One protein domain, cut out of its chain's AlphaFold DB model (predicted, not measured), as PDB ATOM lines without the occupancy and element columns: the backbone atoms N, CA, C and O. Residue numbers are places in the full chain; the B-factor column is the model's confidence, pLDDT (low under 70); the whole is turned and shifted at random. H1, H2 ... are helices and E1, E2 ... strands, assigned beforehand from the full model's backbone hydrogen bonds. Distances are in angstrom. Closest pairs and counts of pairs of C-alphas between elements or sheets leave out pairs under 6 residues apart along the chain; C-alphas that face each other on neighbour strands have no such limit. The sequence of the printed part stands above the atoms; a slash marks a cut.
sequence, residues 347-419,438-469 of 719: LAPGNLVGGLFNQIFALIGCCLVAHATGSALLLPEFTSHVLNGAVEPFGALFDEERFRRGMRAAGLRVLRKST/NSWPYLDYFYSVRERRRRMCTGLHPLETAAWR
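AT A GLANCE: This is residues 347 to 419 and 438 to 469 of the 719 residues of an uncharacterized protein of Emiliania huxleyi (UniProt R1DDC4). The long helix H1 runs through the core, with a small sheet, E1 E3 E4, packed on its residues 356 to 363 and H4 crossing it with residues 440 to 446. H5 packs on residues 364 to 368 of H1, and H3 packs on H5; the later part of H4 runs on beyond H1. The printed part has 105 residues, with five named helices and four named strands in the order E1 H1 E2 E3 E4 H2 H3 H4 H5, mostly helix, and the sheet is mixed. It is compact, with a radius of gyration of the C-alphas of 13.4 A, and its outline is elongated, 41 by 27 by 22 A.

HOW THE PARTS SIT: E1, residues 352 to 354, is the parallel neighbour of E3, residues 381 to 384, at 16 degrees, with N 383 and O 352 2.9 A apart, within hydrogen-bond range. H1, residues 356 to 372, is on one face of the sheet, making two layers, a helix over a sheet; its height over the sheet is 7.3 A, and it lies over E1, only just slantwise at 33 degrees on the local plane. E2, residues 376 to 378, pairs with no named strand, but its residues 377 to 378 pair parallel with residues 414 to 415; it runs on into E3 at 46 degrees. E3 and E4, residues 391 to 393, form an antiparallel hairpin at 144 degrees, with N 382 and O 392 2.8 A apart. H2, residues 394 to 397, only grazes the sheet. H3, residues 400 to 409, is close to H2 but not clearly touching, the closest C-alphas, Phe 394 and Glu 400, being 6.7 A apart. H4, residues 440 to 455, touches H1 with residues 440 to 446 alone, about perpendicular at 75 degrees; the closest C-alphas, Ala 362 and Leu 443, are 4.2 A apart. H5, residues 462 to 469, touches H1 opposite ways at a shallow tilt of 33 degrees, only just short of steep, closest at C-alphas Ile 364 and Glu 464, 6.3 A. H5 also touches H3 opposite ways at a shallow tilt of 25 degrees, closest at C-alphas Gly 406 and Ala 466, 5.6 A. In H1, H3, H4 and H5 every O i to N i+4 pair is within hydrogen-bond range; H2 is too short for one.

IN THESE COORDINATES: E1 begins at C-alpha 352 (193.552, 231.557, 345.065) and spans 6.8 A. From first to last C-alpha H1 measures 24.4 A, H4 22.3 A, H3 14.3 A, H5 10.5 A and E3 10.3 A; E2, E4 and H2 measure 6.6, 6.5 and 5.5 A. H5 ends at C-alpha 469 (191.544, 251.152, 351.170).

THE WHOLE: The C-alphas farthest apart, Thr 419 and Met 456, are 42.7 A apart. Residues 420 to 437 are not printed, and C-alphas 419 and 438 are 21.8 A apart across this cut. Of the links printed whole, none is long. Mean pLDDT of the printed part is 82.6; 24 residues are under 70, among them 386 to 389 and 448 to 458.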
ATOM      1  N   LEU A 347     206.622 237.788 342.440       84.62
ATOM      2  CA  LEU A 347     205.743 236.895 343.180       84.62
ATOM      3  C   LEU A 347     204.469 236.697 342.357       84.62
ATOM      4  O   LEU A 347     203.645 237.602 342.251       84.62
ATOM      5  N   ALA A 348     204.328 235.516 341.762       88.25
ATOM      6  CA  ALA A 348     203.152 235.115 341.003       88.25
ATOM      7  C   ALA A 348     202.357 234.071 341.796       88.25
ATOM      8  O   ALA A 348     202.611 232.876 341.631       88.25
ATOM      9  N   PRO A 349     201.438 234.487 342.688       83.88
ATOM     10  CA  PRO A 349     200.516 233.547 343.301       83.88
ATOM     11  C   PRO A 349     199.708 232.855 342.199       83.88
ATOM     12  O   PRO A 349     199.257 233.495 341.244       83.88
ATOM     13  N   GLY A 350     199.546 231.537 342.321       81.94
ATOM     14  CA  GLY A 350     198.615 230.786 341.482       81.94
ATOM     15  C   GLY A 350     197.163 231.203 341.744       81.94
ATOM     16  O   GLY A 350     196.881 232.230 342.364       81.94
ATOM     17  N   ASN A 351     196.216 230.380 341.300       82.69
ATOM     18  CA  ASN A 351     194.806 230.621 341.600       82.69
ATOM     19  C   ASN A 351     194.580 230.539 343.111       82.69
ATOM     20  O   ASN A 351     194.926 229.537 343.745       82.69
ATOM     21  N   LEU A 352     193.983 231.584 343.678       81.69
ATOM     22  CA  LEU A 352     193.552 231.557 345.065       81.69
ATOM     23  C   LEU A 352     192.224 230.806 345.124       81.69
ATOM     24  O   LEU A 352     191.268 231.152 344.435       81.69
ATOM     25  N   VAL A 353     192.177 229.751 345.932       81.44
ATOM     26  CA  VAL A 353     191.000 228.887 346.074       81.44
ATOM     27  C   VAL A 353     190.442 229.037 347.486       81.44
ATOM     28  O   VAL A 353     191.206 229.068 348.448       81.44
ATOM     29  N   GLY A 354     189.123 229.148 347.639       82.12
ATOM     30  CA  GLY A 354     188.483 229.231 348.961       82.12
ATOM     31  C   GLY A 354     187.226 230.096 348.966       82.12
ATOM     32  O   GLY A 354     186.685 230.398 347.903       82.12
ATOM     33  N   GLY A 355     186.732 230.477 350.144       83.50
ATOM     34  CA  GLY A 355     185.771 231.577 350.262       83.50
ATOM     35  C   GLY A 355     186.431 232.898 349.846       83.50
ATOM     36  O   GLY A 355     187.646 233.045 349.988       83.50
ATOM     37  N   LEU A 356     185.657 233.860 349.330       87.31
ATOM     38  CA  LEU A 356     186.198 235.122 348.792       87.31
ATOM     39  C   LEU A 356     187.154 235.800 349.783       87.31
ATOM     40  O   LEU A 356     188.230 236.249 349.403       87.31
ATOM     41  N   PHE A 357     186.779 235.859 351.058       88.75
ATOM     42  CA  PHE A 357     187.571 236.567 352.058       88.75
ATOM     43  C   PHE A 357     188.837 235.833 352.476       88.75
ATOM     44  O   PHE A 357     189.848 236.486 352.706       88.75
ATOM     45  N   ASN A 358     188.843 234.498 352.455       85.69
ATOM     46  CA  ASN A 358     190.087 233.739 352.606       85.69
ATOM     47  C   ASN A 358     191.052 234.074 351.457       85.69
ATOM     48  O   ASN A 358     192.248 234.235 351.678       85.69
ATOM     49  N   GLN A 359     190.528 234.254 350.241       90.62
ATOM     50  CA  GLN A 359     191.330 234.673 349.090       90.62
ATOM     51  C   GLN A 359     191.793 236.137 349.206       90.62
ATOM     52  O   GLN A 359     192.930 236.437 348.860       90.62
ATOM     53  N   ILE A 360     190.970 237.051 349.735       92.88
ATOM     54  CA  ILE A 360     191.381 238.444 350.008       92.88
ATOM     55  C   ILE A 360     192.501 238.485 351.054       92.88
ATOM     56  O   ILE A 360     193.510 239.153 350.847       92.88
ATOM     57  N   PHE A 361     192.359 237.761 352.162       90.88
ATOM     58  CA  PHE A 361     193.397 237.686 353.188       90.88
ATOM     59  C   PHE A 361     194.688 237.063 352.643       90.88
ATOM     60  O   PHE A 361     195.768 237.601 352.883       90.88
ATOM     61  N   ALA A 362     194.587 236.008 351.826       87.81
ATOM     62  CA  ALA A 362     195.731 235.450 351.112       87.81
ATOM     63  C   ALA A 362     196.384 236.480 350.172       87.81
ATOM     64  O   ALA A 362     197.602 236.625 350.181       87.81
ATOM     65  N   LEU A 363     195.606 237.265 349.418       94.12
ATOM     66  CA  LEU A 363     196.133 238.356 348.590       94.12
ATOM     67  C   LEU A 363     196.907 239.387 349.427       94.12
ATOM     68  O   LEU A 363     197.969 239.842 349.002       94.12
ATOM     69  N   ILE A 364     196.412 239.754 350.609       94.19
ATOM     70  CA  ILE A 364     197.117 240.682 351.506       94.19
ATOM     71  C   ILE A 364     198.408 240.042 352.034       94.19
ATOM     72  O   ILE A 364     199.447 240.702 352.051       94.19
ATOM     73  N   GLY A 365     198.383 238.752 352.377       87.94
ATOM     74  CA  GLY A 365     199.585 237.977 352.687       87.94
ATOM     75  C   GLY A 365     200.613 238.023 351.551       87.94
ATOM     76  O   GLY A 365     201.777 238.340 351.792       87.94
ATOM     77  N   CYS A 366     200.181 237.828 350.300       89.75
ATOM     78  CA  CYS A 366     201.035 237.983 349.119       89.75
ATOM     79  C   CYS A 366     201.625 239.394 349.010       89.75
ATOM     80  O   CYS A 366     202.796 239.534 348.666       89.75
ATOM     81  N   CYS A 367     200.843 240.440 349.304       92.56
ATOM     82  CA  CYS A 367     201.337 241.819 349.288       92.56
ATOM     83  C   CYS A 367     202.476 242.005 350.295       92.56
ATOM     84  O   CYS A 367     203.522 242.548 349.943       92.56
ATOM     85  N   LEU A 368     202.298 241.513 351.522       87.56
ATOM     86  CA  LEU A 368     203.301 241.612 352.579       87.56
ATOM     87  C   LEU A 368     204.579 240.829 352.239       87.56
ATOM     88  O   LEU A 368     205.671 241.366 352.394       87.56
ATOM     89  N   VAL A 369     204.455 239.605 351.713       82.19
ATOM     90  CA  VAL A 369     205.609 238.798 351.274       82.19
ATOM     91  C   VAL A 369     206.341 239.469 350.113       82.19
ATOM     92  O   VAL A 369     207.569 239.564 350.125       82.19
ATOM     93  N   ALA A 370     205.611 239.968 349.112       86.12
ATOM     94  CA  ALA A 370     206.215 240.666 347.982       86.12
ATOM     95  C   ALA A 370     206.965 241.924 348.442       86.12
ATOM     96  O   ALA A 370     208.106 242.132 348.044       86.12
ATOM     97  N   HIS A 371     206.370 242.704 349.347       90.12
ATOM     98  CA  HIS A 371     207.007 243.886 349.924       90.12
ATOM     99  C   HIS A 371     208.264 243.530 350.730       90.12
ATOM    100  O   HIS A 371     209.317 244.116 350.503       90.12
ATOM    101  N   ALA A 372     208.190 242.529 351.614       80.75
ATOM    102  CA  ALA A 372     209.319 242.099 352.442       80.75
ATOM    103  C   ALA A 372     210.499 241.541 351.626       80.75
ATOM    104  O   ALA A 372     211.645 241.651 352.044       80.75
ATOM    105  N   THR A 373     210.224 240.957 350.459       80.50
ATOM    106  CA  THR A 373     211.244 240.368 349.572       80.50
ATOM    107  C   THR A 373     211.685 241.303 348.444       80.50
ATOM    108  O   THR A 373     212.443 240.886 347.572       80.50
ATOM    109  N   GLY A 374     211.175 242.540 348.390       84.69
ATOM    110  CA  GLY A 374     211.435 243.463 347.279       84.69
ATOM    111  C   GLY A 374     210.892 242.989 345.920       84.69
ATOM    112  O   GLY A 374     211.281 243.525 344.878       84.69
ATOM    113  N   SER A 375     209.992 242.001 345.913       87.75
ATOM    114  CA  SER A 375     209.403 241.424 344.704       87.75
ATOM    115  C   SER A 375     208.237 242.266 344.172       87.75
ATOM    116  O   SER A 375     207.493 242.893 344.926       87.75
ATOM    117  N   ALA A 376     208.003 242.224 342.861       93.81
ATOM    118  CA  ALA A 376     206.755 242.698 342.273       93.81
ATOM    119  C   ALA A 376     205.651 241.636 342.427       93.81
ATOM    120  O   ALA A 376     205.896 240.455 342.201       93.81
ATOM    121  N   LEU A 377     204.425 242.034 342.767       94.69
ATOM    122  CA  LEU A 377     203.285 241.120 342.888       94.69
ATOM    123  C   LEU A 377     202.521 241.026 341.563       94.69
ATOM    124  O   LEU A 377     202.015 242.036 341.079       94.69
ATOM    125  N   LEU A 378     202.374 239.830 340.998       94.81
ATOM    126  CA  LEU A 378     201.417 239.573 339.920       94.81
ATOM    127  C   LEU A 378     200.034 239.307 340.525       94.81
ATOM    128  O   LEU A 378     199.902 238.469 341.415       94.81
ATOM    129  N   LEU A 379     199.001 240.013 340.060       94.81
ATOM    130  CA  LEU A 379     197.655 239.829 340.608       94.81
ATOM    131  C   LEU A 379     197.116 238.408 340.347       94.81
ATOM    132  O   LEU A 379     197.181 237.941 339.203       94.81
ATOM    133  N   PRO A 380     196.568 237.733 341.378       92.62
ATOM    134  CA  PRO A 380     196.037 236.383 341.250       92.62
ATOM    135  C   PRO A 380     194.690 236.361 340.523       92.62
ATOM    136  O   PRO A 380     194.006 237.375 340.364       92.62
ATOM    137  N   GLU A 381     194.278 235.157 340.142       90.81
ATOM    138  CA  GLU A 381     192.894 234.859 339.778       90.81
ATOM    139  C   GLU A 381     192.184 234.219 340.978       90.81
ATOM    140  O   GLU A 381     192.808 233.534 341.794       90.81
ATOM    141  N   PHE A 382     190.883 234.471 341.100       88.12
ATOM    142  CA  PHE A 382     190.052 234.016 342.209       88.12
ATOM    143  C   PHE A 382     189.227 232.820 341.762       88.12
ATOM    144  O   PHE A 382     188.641 232.822 340.680       88.12
ATOM    145  N   THR A 383     189.154 231.782 342.584       84.94
ATOM    146  CA  THR A 383     188.398 230.570 342.260       84.94
ATOM    147  C   THR A 383     187.589 230.128 343.470       84.94
ATOM    148  O   THR A 383     188.118 229.873 344.552       84.94
ATOM    149  N   SER A 384     186.271 230.051 343.304       79.69
ATOM    150  CA  SER A 384     185.399 229.503 344.341       79.69
ATOM    151  C   SER A 384     185.567 227.987 344.417       79.69
ATOM    152  O   SER A 384     185.464 227.296 343.409       79.69
ATOM    153  N   HIS A 385     185.754 227.457 345.622       70.19
ATOM    154  CA  HIS A 385     185.696 226.011 345.863       70.19
ATOM    155  C   HIS A 385     184.253 225.473 345.891       70.19
ATOM    156  O   HIS A 385     184.027 224.270 345.794       70.19
ATOM    157  N   VAL A 386     183.265 226.365 345.999       62.44
ATOM    158  CA  VAL A 386     181.838 226.040 345.959       62.44
ATOM    159  C   VAL A 386     181.387 226.035 344.491       62.44
ATOM    160  O   VAL A 386     181.373 227.101 343.870       62.44
ATOM    161  N   LEU A 387     181.018 224.849 343.975       53.09
ATOM    162  CA  LEU A 387     180.374 224.570 342.669       53.09
ATOM    163  C   LEU A 387     181.225 224.842 341.406       53.09
ATOM    164  O   LEU A 387     180.978 225.832 340.723       53.09
ATOM    165  N   ASN A 388     182.181 223.961 341.060       59.53
ATOM    166  CA  ASN A 388     182.953 224.017 339.795       59.53
ATOM    167  C   ASN A 388     183.456 225.436 339.449       59.53
ATOM    168  O   ASN A 388     183.299 225.903 338.321       59.53
ATOM    169  N   GLY A 389     183.958 226.160 340.457       63.72
ATOM    170  CA  GLY A 389     183.992 227.618 340.443       63.72
ATOM    171  C   GLY A 389     184.706 228.202 339.232       63.72
ATOM    172  O   GLY A 389     185.867 227.892 338.970       63.72
ATOM    173  N   ALA A 390     184.013 229.097 338.530       79.38
ATOM    174  CA  ALA A 390     184.614 229.901 337.482       79.38
ATOM    175  C   ALA A 390     185.846 230.644 338.026       79.38
ATOM    176  O   ALA A 390     185.823 231.197 339.133       79.38
ATOM    177  N   VAL A 391     186.918 230.635 337.236       85.81
ATOM    178  CA  VAL A 391     188.120 231.420 337.507       85.81
ATOM    179  C   VAL A 391     187.818 232.868 337.139       85.81
ATOM    180  O   VAL A 391     187.672 233.206 335.965       85.81
ATOM    181  N   GLU A 392     187.725 233.723 338.147       89.50
ATOM    182  CA  GLU A 392     187.443 235.146 337.990       89.50
ATOM    183  C   GLU A 392     188.759 235.929 338.084       89.50
ATOM    184  O   GLU A 392     189.444 235.865 339.112       89.50
ATOM    185  N   PRO A 393     189.164 236.678 337.046       91.75
ATOM    186  CA  PRO A 393     190.353 237.511 337.143       91.75
ATOM    187  C   PRO A 393     190.133 238.638 338.161       91.75
ATOM    188  O   PRO A 393     189.019 239.146 338.290       91.75
ATOM    189  N   PHE A 394     191.200 239.085 338.839       94.00
ATOM    190  CA  PHE A 394     191.121 240.178 339.823       94.00
ATOM    191  C   PHE A 394     190.324 241.380 339.294       94.00
ATOM    192  O   PHE A 394     189.398 241.835 339.957       94.00
ATOM    193  N   GLY A 395     190.620 241.837 338.070       94.06
ATOM    194  CA  GLY A 395     189.960 242.990 337.447       94.06
ATOM    195  C   GLY A 395     188.467 242.814 337.127       94.06
ATOM    196  O   GLY A 395     187.780 243.804 336.894       94.06
ATOM    197  N   ALA A 396     187.938 241.583 337.125       93.12
ATOM    198  CA  ALA A 396     186.496 241.346 336.999       93.12
ATOM    199  C   ALA A 396     185.753 241.544 338.330       93.12
ATOM    200  O   ALA A 396     184.560 241.857 338.331       93.12
ATOM    201  N   LEU A 397     186.456 241.373 339.453       94.38
ATOM    202  CA  LEU A 397     185.913 241.462 340.807       94.38
ATOM    203  C   LEU A 397     186.206 242.816 341.460       94.38
ATOM    204  O   LEU A 397     185.340 243.407 342.107       94.38
ATOM    205  N   PHE A 398     187.412 243.332 341.262       96.75
ATOM    206  CA  PHE A 398     187.928 244.522 341.919       96.75
ATOM    207  C   PHE A 398     188.474 245.537 340.913       96.75
ATOM    208  O   PHE A 398     188.863 245.197 339.797       96.75
ATOM    209  N   ASP A 399     188.506 246.804 341.314       97.50
ATOM    210  CA  ASP A 399     189.123 247.891 340.560       97.50
ATOM    211  C   ASP A 399     190.652 247.720 340.561       97.50
ATOM    212  O   ASP A 399     191.353 248.109 341.500       97.50
ATOM    213  N   GLU A 400     191.150 247.073 339.505       96.44
ATOM    214  CA  GLU A 400     192.562 246.737 339.321       96.44
ATOM    215  C   GLU A 400     193.470 247.963 339.409       96.44
ATOM    216  O   GLU A 400     194.484 247.939 340.109       96.44
ATOM    217  N   GLU A 401     193.102 249.050 338.735       97.19
ATOM    218  CA  GLU A 401     193.947 250.236 338.654       97.19
ATOM    219  C   GLU A 401     194.009 250.960 339.998       97.19
ATOM    220  O   GLU A 401     195.089 251.342 340.460       97.19
ATOM    221  N   ARG A 402     192.870 251.069 340.690       97.50
ATOM    222  CA  ARG A 402     192.843 251.625 342.044       97.50
ATOM    223  C   ARG A 402     193.670 250.789 343.016       97.50
ATOM    224  O   ARG A 402     194.433 251.359 343.797       97.50
ATOM    225  N   PHE A 403     193.566 249.460 342.948       97.62
ATOM    226  CA  PHE A 403     194.370 248.562 343.777       97.62
ATOM    227  C   PHE A 403     195.870 248.753 343.530       97.62
ATOM    228  O   PHE A 403     196.628 248.992 344.473       97.62
ATOM    229  N   ARG A 404     196.299 248.746 342.262       97.25
ATOM    230  CA  ARG A 404     197.703 248.951 341.873       97.25
ATOM    231  C   ARG A 404     198.244 250.302 342.329       97.25
ATOM    232  O   ARG A 404     199.368 250.361 342.826       97.25
ATOM    233  N   ARG A 405     197.459 251.374 342.194       97.69
ATOM    234  CA  ARG A 405     197.836 252.715 342.659       97.69
ATOM    235  C   ARG A 405     198.052 252.745 344.171       97.69
ATOM    236  O   ARG A 405     199.065 253.269 344.622       97.69
ATOM    237  N   GLY A 406     197.147 252.134 344.936       97.25
ATOM    238  CA  GLY A 406     197.273 252.040 346.390       97.25
ATOM    239  C   GLY A 406     198.492 251.248 346.848       97.25
ATOM    240  O   GLY A 406     199.201 251.680 347.749       97.25
ATOM    241  N   MET A 407     198.766 250.116 346.201       97.62
ATOM    242  CA  MET A 407     199.955 249.308 346.491       97.62
ATOM    243  C   MET A 407     201.243 250.038 346.132       97.62
ATOM    244  O   MET A 407     202.171 250.042 346.936       97.62
ATOM    245  N   ARG A 408     201.276 250.743 344.995       96.88
ATOM    246  CA  ARG A 408     202.429 251.563 344.603       96.88
ATOM    247  C   ARG A 408     202.710 252.669 345.617       96.88
ATOM    248  O   ARG A 408     203.862 252.854 345.986       96.88
ATOM    249  N   ALA A 409     201.671 253.360 346.085       96.31
ATOM    250  CA  ALA A 409     201.798 254.385 347.121       96.31
ATOM    251  C   ALA A 409     202.332 253.818 348.451       96.31
ATOM    252  O   ALA A 409     202.966 254.536 349.212       96.31
ATOM    253  N   ALA A 410     202.118 252.526 348.708       95.69
ATOM    254  CA  ALA A 410     202.645 251.804 349.864       95.69
ATOM    255  C   ALA A 410     203.961 251.048 349.574       95.69
ATOM    256  O   ALA A 410     204.298 250.114 350.298       95.69
ATOM    257  N   GLY A 411     204.687 251.404 348.508       95.44
ATOM    258  CA  GLY A 411     205.999 250.830 348.183       95.44
ATOM    259  C   GLY A 411     205.971 249.464 347.482       95.44
ATOM    260  O   GLY A 411     207.028 248.892 347.223       95.44
ATOM    261  N   LEU A 412     204.797 248.934 347.125       96.12
ATOM    262  CA  LEU A 412     204.658 247.644 346.443       96.12
ATOM    263  C   LEU A 412     204.350 247.814 344.948       96.12
ATOM    264  O   LEU A 412     203.314 248.345 344.543       96.12
ATOM    265  N   ARG A 413     205.218 247.266 344.094       96.69
ATOM    266  CA  ARG A 413     204.975 247.189 342.647       96.69
ATOM    267  C   ARG A 413     204.015 246.042 342.332       96.69
ATOM    268  O   ARG A 413     204.328 244.886 342.593       96.69
ATOM    269  N   VAL A 414     202.886 246.356 341.698       96.12
ATOM    270  CA  VAL A 414     201.873 245.367 341.291       96.12
ATOM    271  C   VAL A 414     201.740 245.301 339.768       96.12
ATOM    272  O   VAL A 414     201.549 246.319 339.087       96.12
ATOM    273  N   LEU A 415     201.840 244.087 339.239       94.31
ATOM    274  CA  LEU A 415     201.794 243.746 337.824       94.31
ATOM    275  C   LEU A 415     200.423 243.178 337.442       94.31
ATOM    276  O   LEU A 415     199.798 242.433 338.199       94.31
ATOM    277  N   ARG A 416     199.992 243.506 336.223       91.88
ATOM    278  CA  ARG A 416     198.798 242.945 335.595       91.88
ATOM    279  C   ARG A 416     199.146 241.626 334.916       91.88
ATOM    280  O   ARG A 416     200.168 241.532 334.237       91.88
ATOM    281  N   LYS A 417     198.271 240.630 335.035       84.56
ATOM    282  CA  LYS A 417     198.340 239.417 334.213       84.56
ATOM    283  C   LYS A 417     197.885 239.795 332.799       84.56
ATOM    284  O   LYS A 417     196.719 240.132 332.608       84.56
ATOM    285  N   SER A 418     198.802 239.852 331.829       76.81
ATOM    286  CA  SER A 418     198.434 240.234 330.460       76.81
ATOM    287  C   SER A 418     197.505 239.176 329.859       76.81
ATOM    288  O   SER A 418     197.691 237.974 330.055       76.81
ATOM    289  N   THR A 419     196.487 239.615 329.123       58.62
ATOM    290  CA  THR A 419     195.538 238.722 328.443       58.62
ATOM    291  C   THR A 419     196.235 237.823 327.417       58.62
ATOM    292  O   THR A 419     195.830 236.677 327.251       58.62
ATOM    293  N   ASN A 438     196.672 226.251 347.383       61.22
ATOM    294  CA  ASN A 438     197.480 227.418 346.975       61.22
ATOM    295  C   ASN A 438     197.233 228.731 347.750       61.22
ATOM    296  O   ASN A 438     198.022 229.665 347.616       61.22
ATOM    297  N   SER A 439     196.156 228.848 348.533       62.94
ATOM    298  CA  SER A 439     195.814 230.082 349.269       62.94
ATOM    299  C   SER A 439     196.250 230.068 350.737       62.94
ATOM    300  O   SER A 439     196.589 231.121 351.281       62.94
ATOM    301  N   TRP A 440     196.283 228.890 351.363       67.62
ATOM    302  CA  TRP A 440     196.584 228.705 352.787       67.62
ATOM    303  C   TRP A 440     197.910 229.302 353.256       67.62
ATOM    304  O   TRP A 440     197.894 229.990 354.270       67.62
ATOM    305  N   PRO A 441     199.030 229.179 352.524       65.25
ATOM    306  CA  PRO A 441     200.307 229.651 353.051       65.25
ATOM    307  C   PRO A 441     200.343 231.174 353.218       65.25
ATOM    308  O   PRO A 441     200.928 231.713 354.154       65.25
ATOM    309  N   TYR A 442     199.668 231.885 352.314       69.75
ATOM    310  CA  TYR A 442     199.548 233.337 352.376       69.75
ATOM    311  C   TYR A 442     198.493 233.783 353.389       69.75
ATOM    312  O   TYR A 442     198.644 234.832 354.016       69.75
ATOM    313  N   LEU A 443     197.441 232.984 353.562       70.00
ATOM    314  CA  LEU A 443     196.431 233.195 354.591       70.00
ATOM    315  C   LEU A 443     197.039 233.067 355.996       70.00
ATOM    316  O   LEU A 443     196.840 233.945 356.835       70.00
ATOM    317  N   ASP A 444     197.840 232.028 356.223       66.06
ATOM    318  CA  ASP A 444     198.552 231.797 357.481       66.06
ATOM    319  C   ASP A 444     199.573 232.902 357.742       66.06
ATOM    320  O   ASP A 444     199.641 233.446 358.850       66.06
ATOM    321  N   TYR A 445     200.303 233.326 356.704       64.44
ATOM    322  CA  TYR A 445     201.197 234.474 356.805       64.44
ATOM    323  C   TYR A 445     200.440 235.731 357.262       64.44
ATOM    324  O   TYR A 445     200.847 236.359 358.243       64.44
ATOM    325  N   PHE A 446     199.312 236.062 356.623       67.19
ATOM    326  CA  PHE A 446     198.471 237.202 357.002       67.19
ATOM    327  C   PHE A 446     198.035 237.140 358.474       67.19
ATOM    328  O   PHE A 446     198.256 238.099 359.221       67.19
ATOM    329  N   TYR A 447     197.483 236.010 358.924       71.69
ATOM    330  CA  TYR A 447     197.056 235.860 360.316       71.69
ATOM    331  C   TYR A 447     198.230 235.929 361.301       71.69
ATOM    332  O   TYR A 447     198.100 236.549 362.358       71.69
ATOM    333  N   SER A 448     199.400 235.387 360.948       60.22
ATOM    334  CA  SER A 448     200.596 235.452 361.797       60.22
ATOM    335  C   SER A 448     201.103 236.886 362.006       60.22
ATOM    336  O   SER A 448     201.525 237.244 363.108       60.22
ATOM    337  N   VAL A 449     201.066 237.724 360.961       55.06
ATOM    338  CA  VAL A 449     201.492 239.130 361.039       55.06
ATOM    339  C   VAL A 449     200.482 239.932 361.850       55.06
ATOM    340  O   VAL A 449     200.863 240.715 362.721       55.06
ATOM    341  N   ARG A 450     199.190 239.709 361.607       62.31
ATOM    342  CA  ARG A 450     198.104 240.405 362.296       62.31
ATOM    343  C   ARG A 450     198.064 240.098 363.794       62.31
ATOM    344  O   ARG A 450     197.913 241.013 364.597       62.31
ATOM    345  N   GLU A 451     198.235 238.838 364.183       61.75
ATOM    346  CA  GLU A 451     198.208 238.439 365.594       61.75
ATOM    347  C   GLU A 451     199.439 238.953 366.359       61.75
ATOM    348  O   GLU A 451     199.301 239.448 367.478       61.75
ATOM    349  N   ARG A 452     200.630 238.950 365.736       52.31
ATOM    350  CA  ARG A 452     201.823 239.608 366.304       52.31
ATOM    351  C   ARG A 452     201.557 241.078 366.604       52.31
ATOM    352  O   ARG A 452     201.818 241.543 367.709       52.31
ATOM    353  N   ARG A 453     200.962 241.787 365.648       57.78
ATOM    354  CA  ARG A 453     200.640 243.211 365.779       57.78
ATOM    355  C   ARG A 453     199.593 243.480 366.850       57.78
ATOM    356  O   ARG A 453     199.766 244.400 367.641       57.78
ATOM    357  N   ARG A 454     198.562 242.634 366.932       58.12
ATOM    358  CA  ARG A 454     197.552 242.688 367.996       58.12
ATOM    359  C   ARG A 454     198.182 242.549 369.382       58.12
ATOM    360  O   ARG A 454     197.784 243.267 370.292       58.12
ATOM    361  N   ARG A 455     199.163 241.652 369.541       47.84
ATOM    362  CA  ARG A 455     199.897 241.464 370.805       47.84
ATOM    363  C   ARG A 455     200.834 242.628 371.123       47.84
ATOM    364  O   ARG A 455     200.953 242.988 372.284       47.84
ATOM    365  N   MET A 456     201.439 243.234 370.104       39.97
ATOM    366  CA  MET A 456     202.295 244.419 370.240       39.97
ATOM    367  C   MET A 456     201.502 245.736 370.319       39.97
ATOM    368  O   MET A 456     202.107 246.801 370.312       39.97
ATOM    369  N   CYS A 457     200.162 245.688 370.330       50.75
ATOM    370  CA  CYS A 457     199.285 246.860 370.191       50.75
ATOM    371  C   CYS A 457     199.596 247.761 368.984       50.75
ATOM    372  O   CYS A 457     199.156 248.905 368.926       50.75
ATOM    373  N   THR A 458     200.323 247.263 367.990       56.81
ATOM    374  CA  THR A 458     200.582 248.021 366.771       56.81
ATOM    375  C   THR A 458     199.358 247.902 365.873       56.81
ATOM    376  O   THR A 458     198.827 246.800 365.697       56.81
ATOM    377  N   GLY A 459     198.917 249.011 365.286       75.69
ATOM    378  CA  GLY A 459     197.846 249.010 364.294       75.69
ATOM    379  C   GLY A 459     198.134 248.117 363.072       75.69
ATOM    380  O   GLY A 459     199.153 247.418 362.961       75.69
ATOM    381  N   LEU A 460     197.212 248.145 362.109       79.75
ATOM    382  CA  LEU A 460     197.364 247.416 360.846       79.75
ATOM    383  C   LEU A 460     198.660 247.814 360.124       79.75
ATOM    384  O   LEU A 460     199.148 248.939 360.250       79.75
ATOM    385  N   HIS A 461     199.226 246.897 359.335       87.00
ATOM    386  CA  HIS A 461     200.392 247.229 358.505       87.00
ATOM    387  C   HIS A 461     200.034 248.371 357.542       87.00
ATOM    388  O   HIS A 461     198.933 248.342 356.990       87.00
ATOM    389  N   PRO A 462     200.915 249.358 357.276       91.81
ATOM    390  CA  PRO A 462     200.631 250.405 356.290       91.81
ATOM    391  C   PRO A 462     200.194 249.828 354.934       91.81
ATOM    392  O   PRO A 462     199.162 250.211 354.391       91.81
ATOM    393  N   LEU A 463     200.910 248.811 354.448       93.00
ATOM    394  CA  LEU A 463     200.522 248.019 353.274       93.00
ATOM    395  C   LEU A 463     199.170 247.288 353.402       93.00
ATOM    396  O   LEU A 463     198.405 247.277 352.443       93.00
ATOM    397  N   GLU A 464     198.836 246.707 354.561       92.88
ATOM    398  CA  GLU A 464     197.514 246.094 354.794       92.88
ATOM    399  C   GLU A 464     196.409 247.157 354.730       92.88
ATOM    400  O   GLU A 464     195.406 246.982 354.041       92.88
ATOM    401  N   THR A 465     196.627 248.303 355.376       93.88
ATOM    402  CA  THR A 465     195.731 249.465 355.336       93.88
ATOM    403  C   THR A 465     195.535 249.947 353.900       93.88
ATOM    404  O   THR A 465     194.403 250.150 353.458       93.88
ATOM    405  N   ALA A 466     196.621 250.080 353.133       96.12
ATOM    406  CA  ALA A 466     196.568 250.448 351.724       96.12
ATOM    407  C   ALA A 466     195.798 249.412 350.887       96.12
ATOM    408  O   ALA A 466     195.058 249.793 349.976       96.12
ATOM    409  N   ALA A 467     195.921 248.120 351.210       95.62
ATOM    410  CA  ALA A 467     195.228 247.050 350.504       95.62
ATOM    411  C   ALA A 467     193.721 247.156 350.737       95.62
ATOM    412  O   ALA A 467     192.966 247.235 349.771       95.62
ATOM    413  N   TRP A 468     193.282 247.289 351.992       94.81
ATOM    414  CA  TRP A 468     191.866 247.475 352.330       94.81
ATOM    415  C   TRP A 468     191.268 248.761 351.750       94.81
ATOM    416  O   TRP A 468     190.148 248.744 351.233       94.81
ATOM    417  N   ARG A 469     192.008 249.879 351.762       95.38
ATOM    418  CA  ARG A 469     191.544 251.152 351.170       95.38
ATOM    419  C   ARG A 469     191.336 251.059 349.664       95.38
ATOM    420  O   ARG A 469     190.426 251.709 349.127       95.38
TER     421      ARG A 469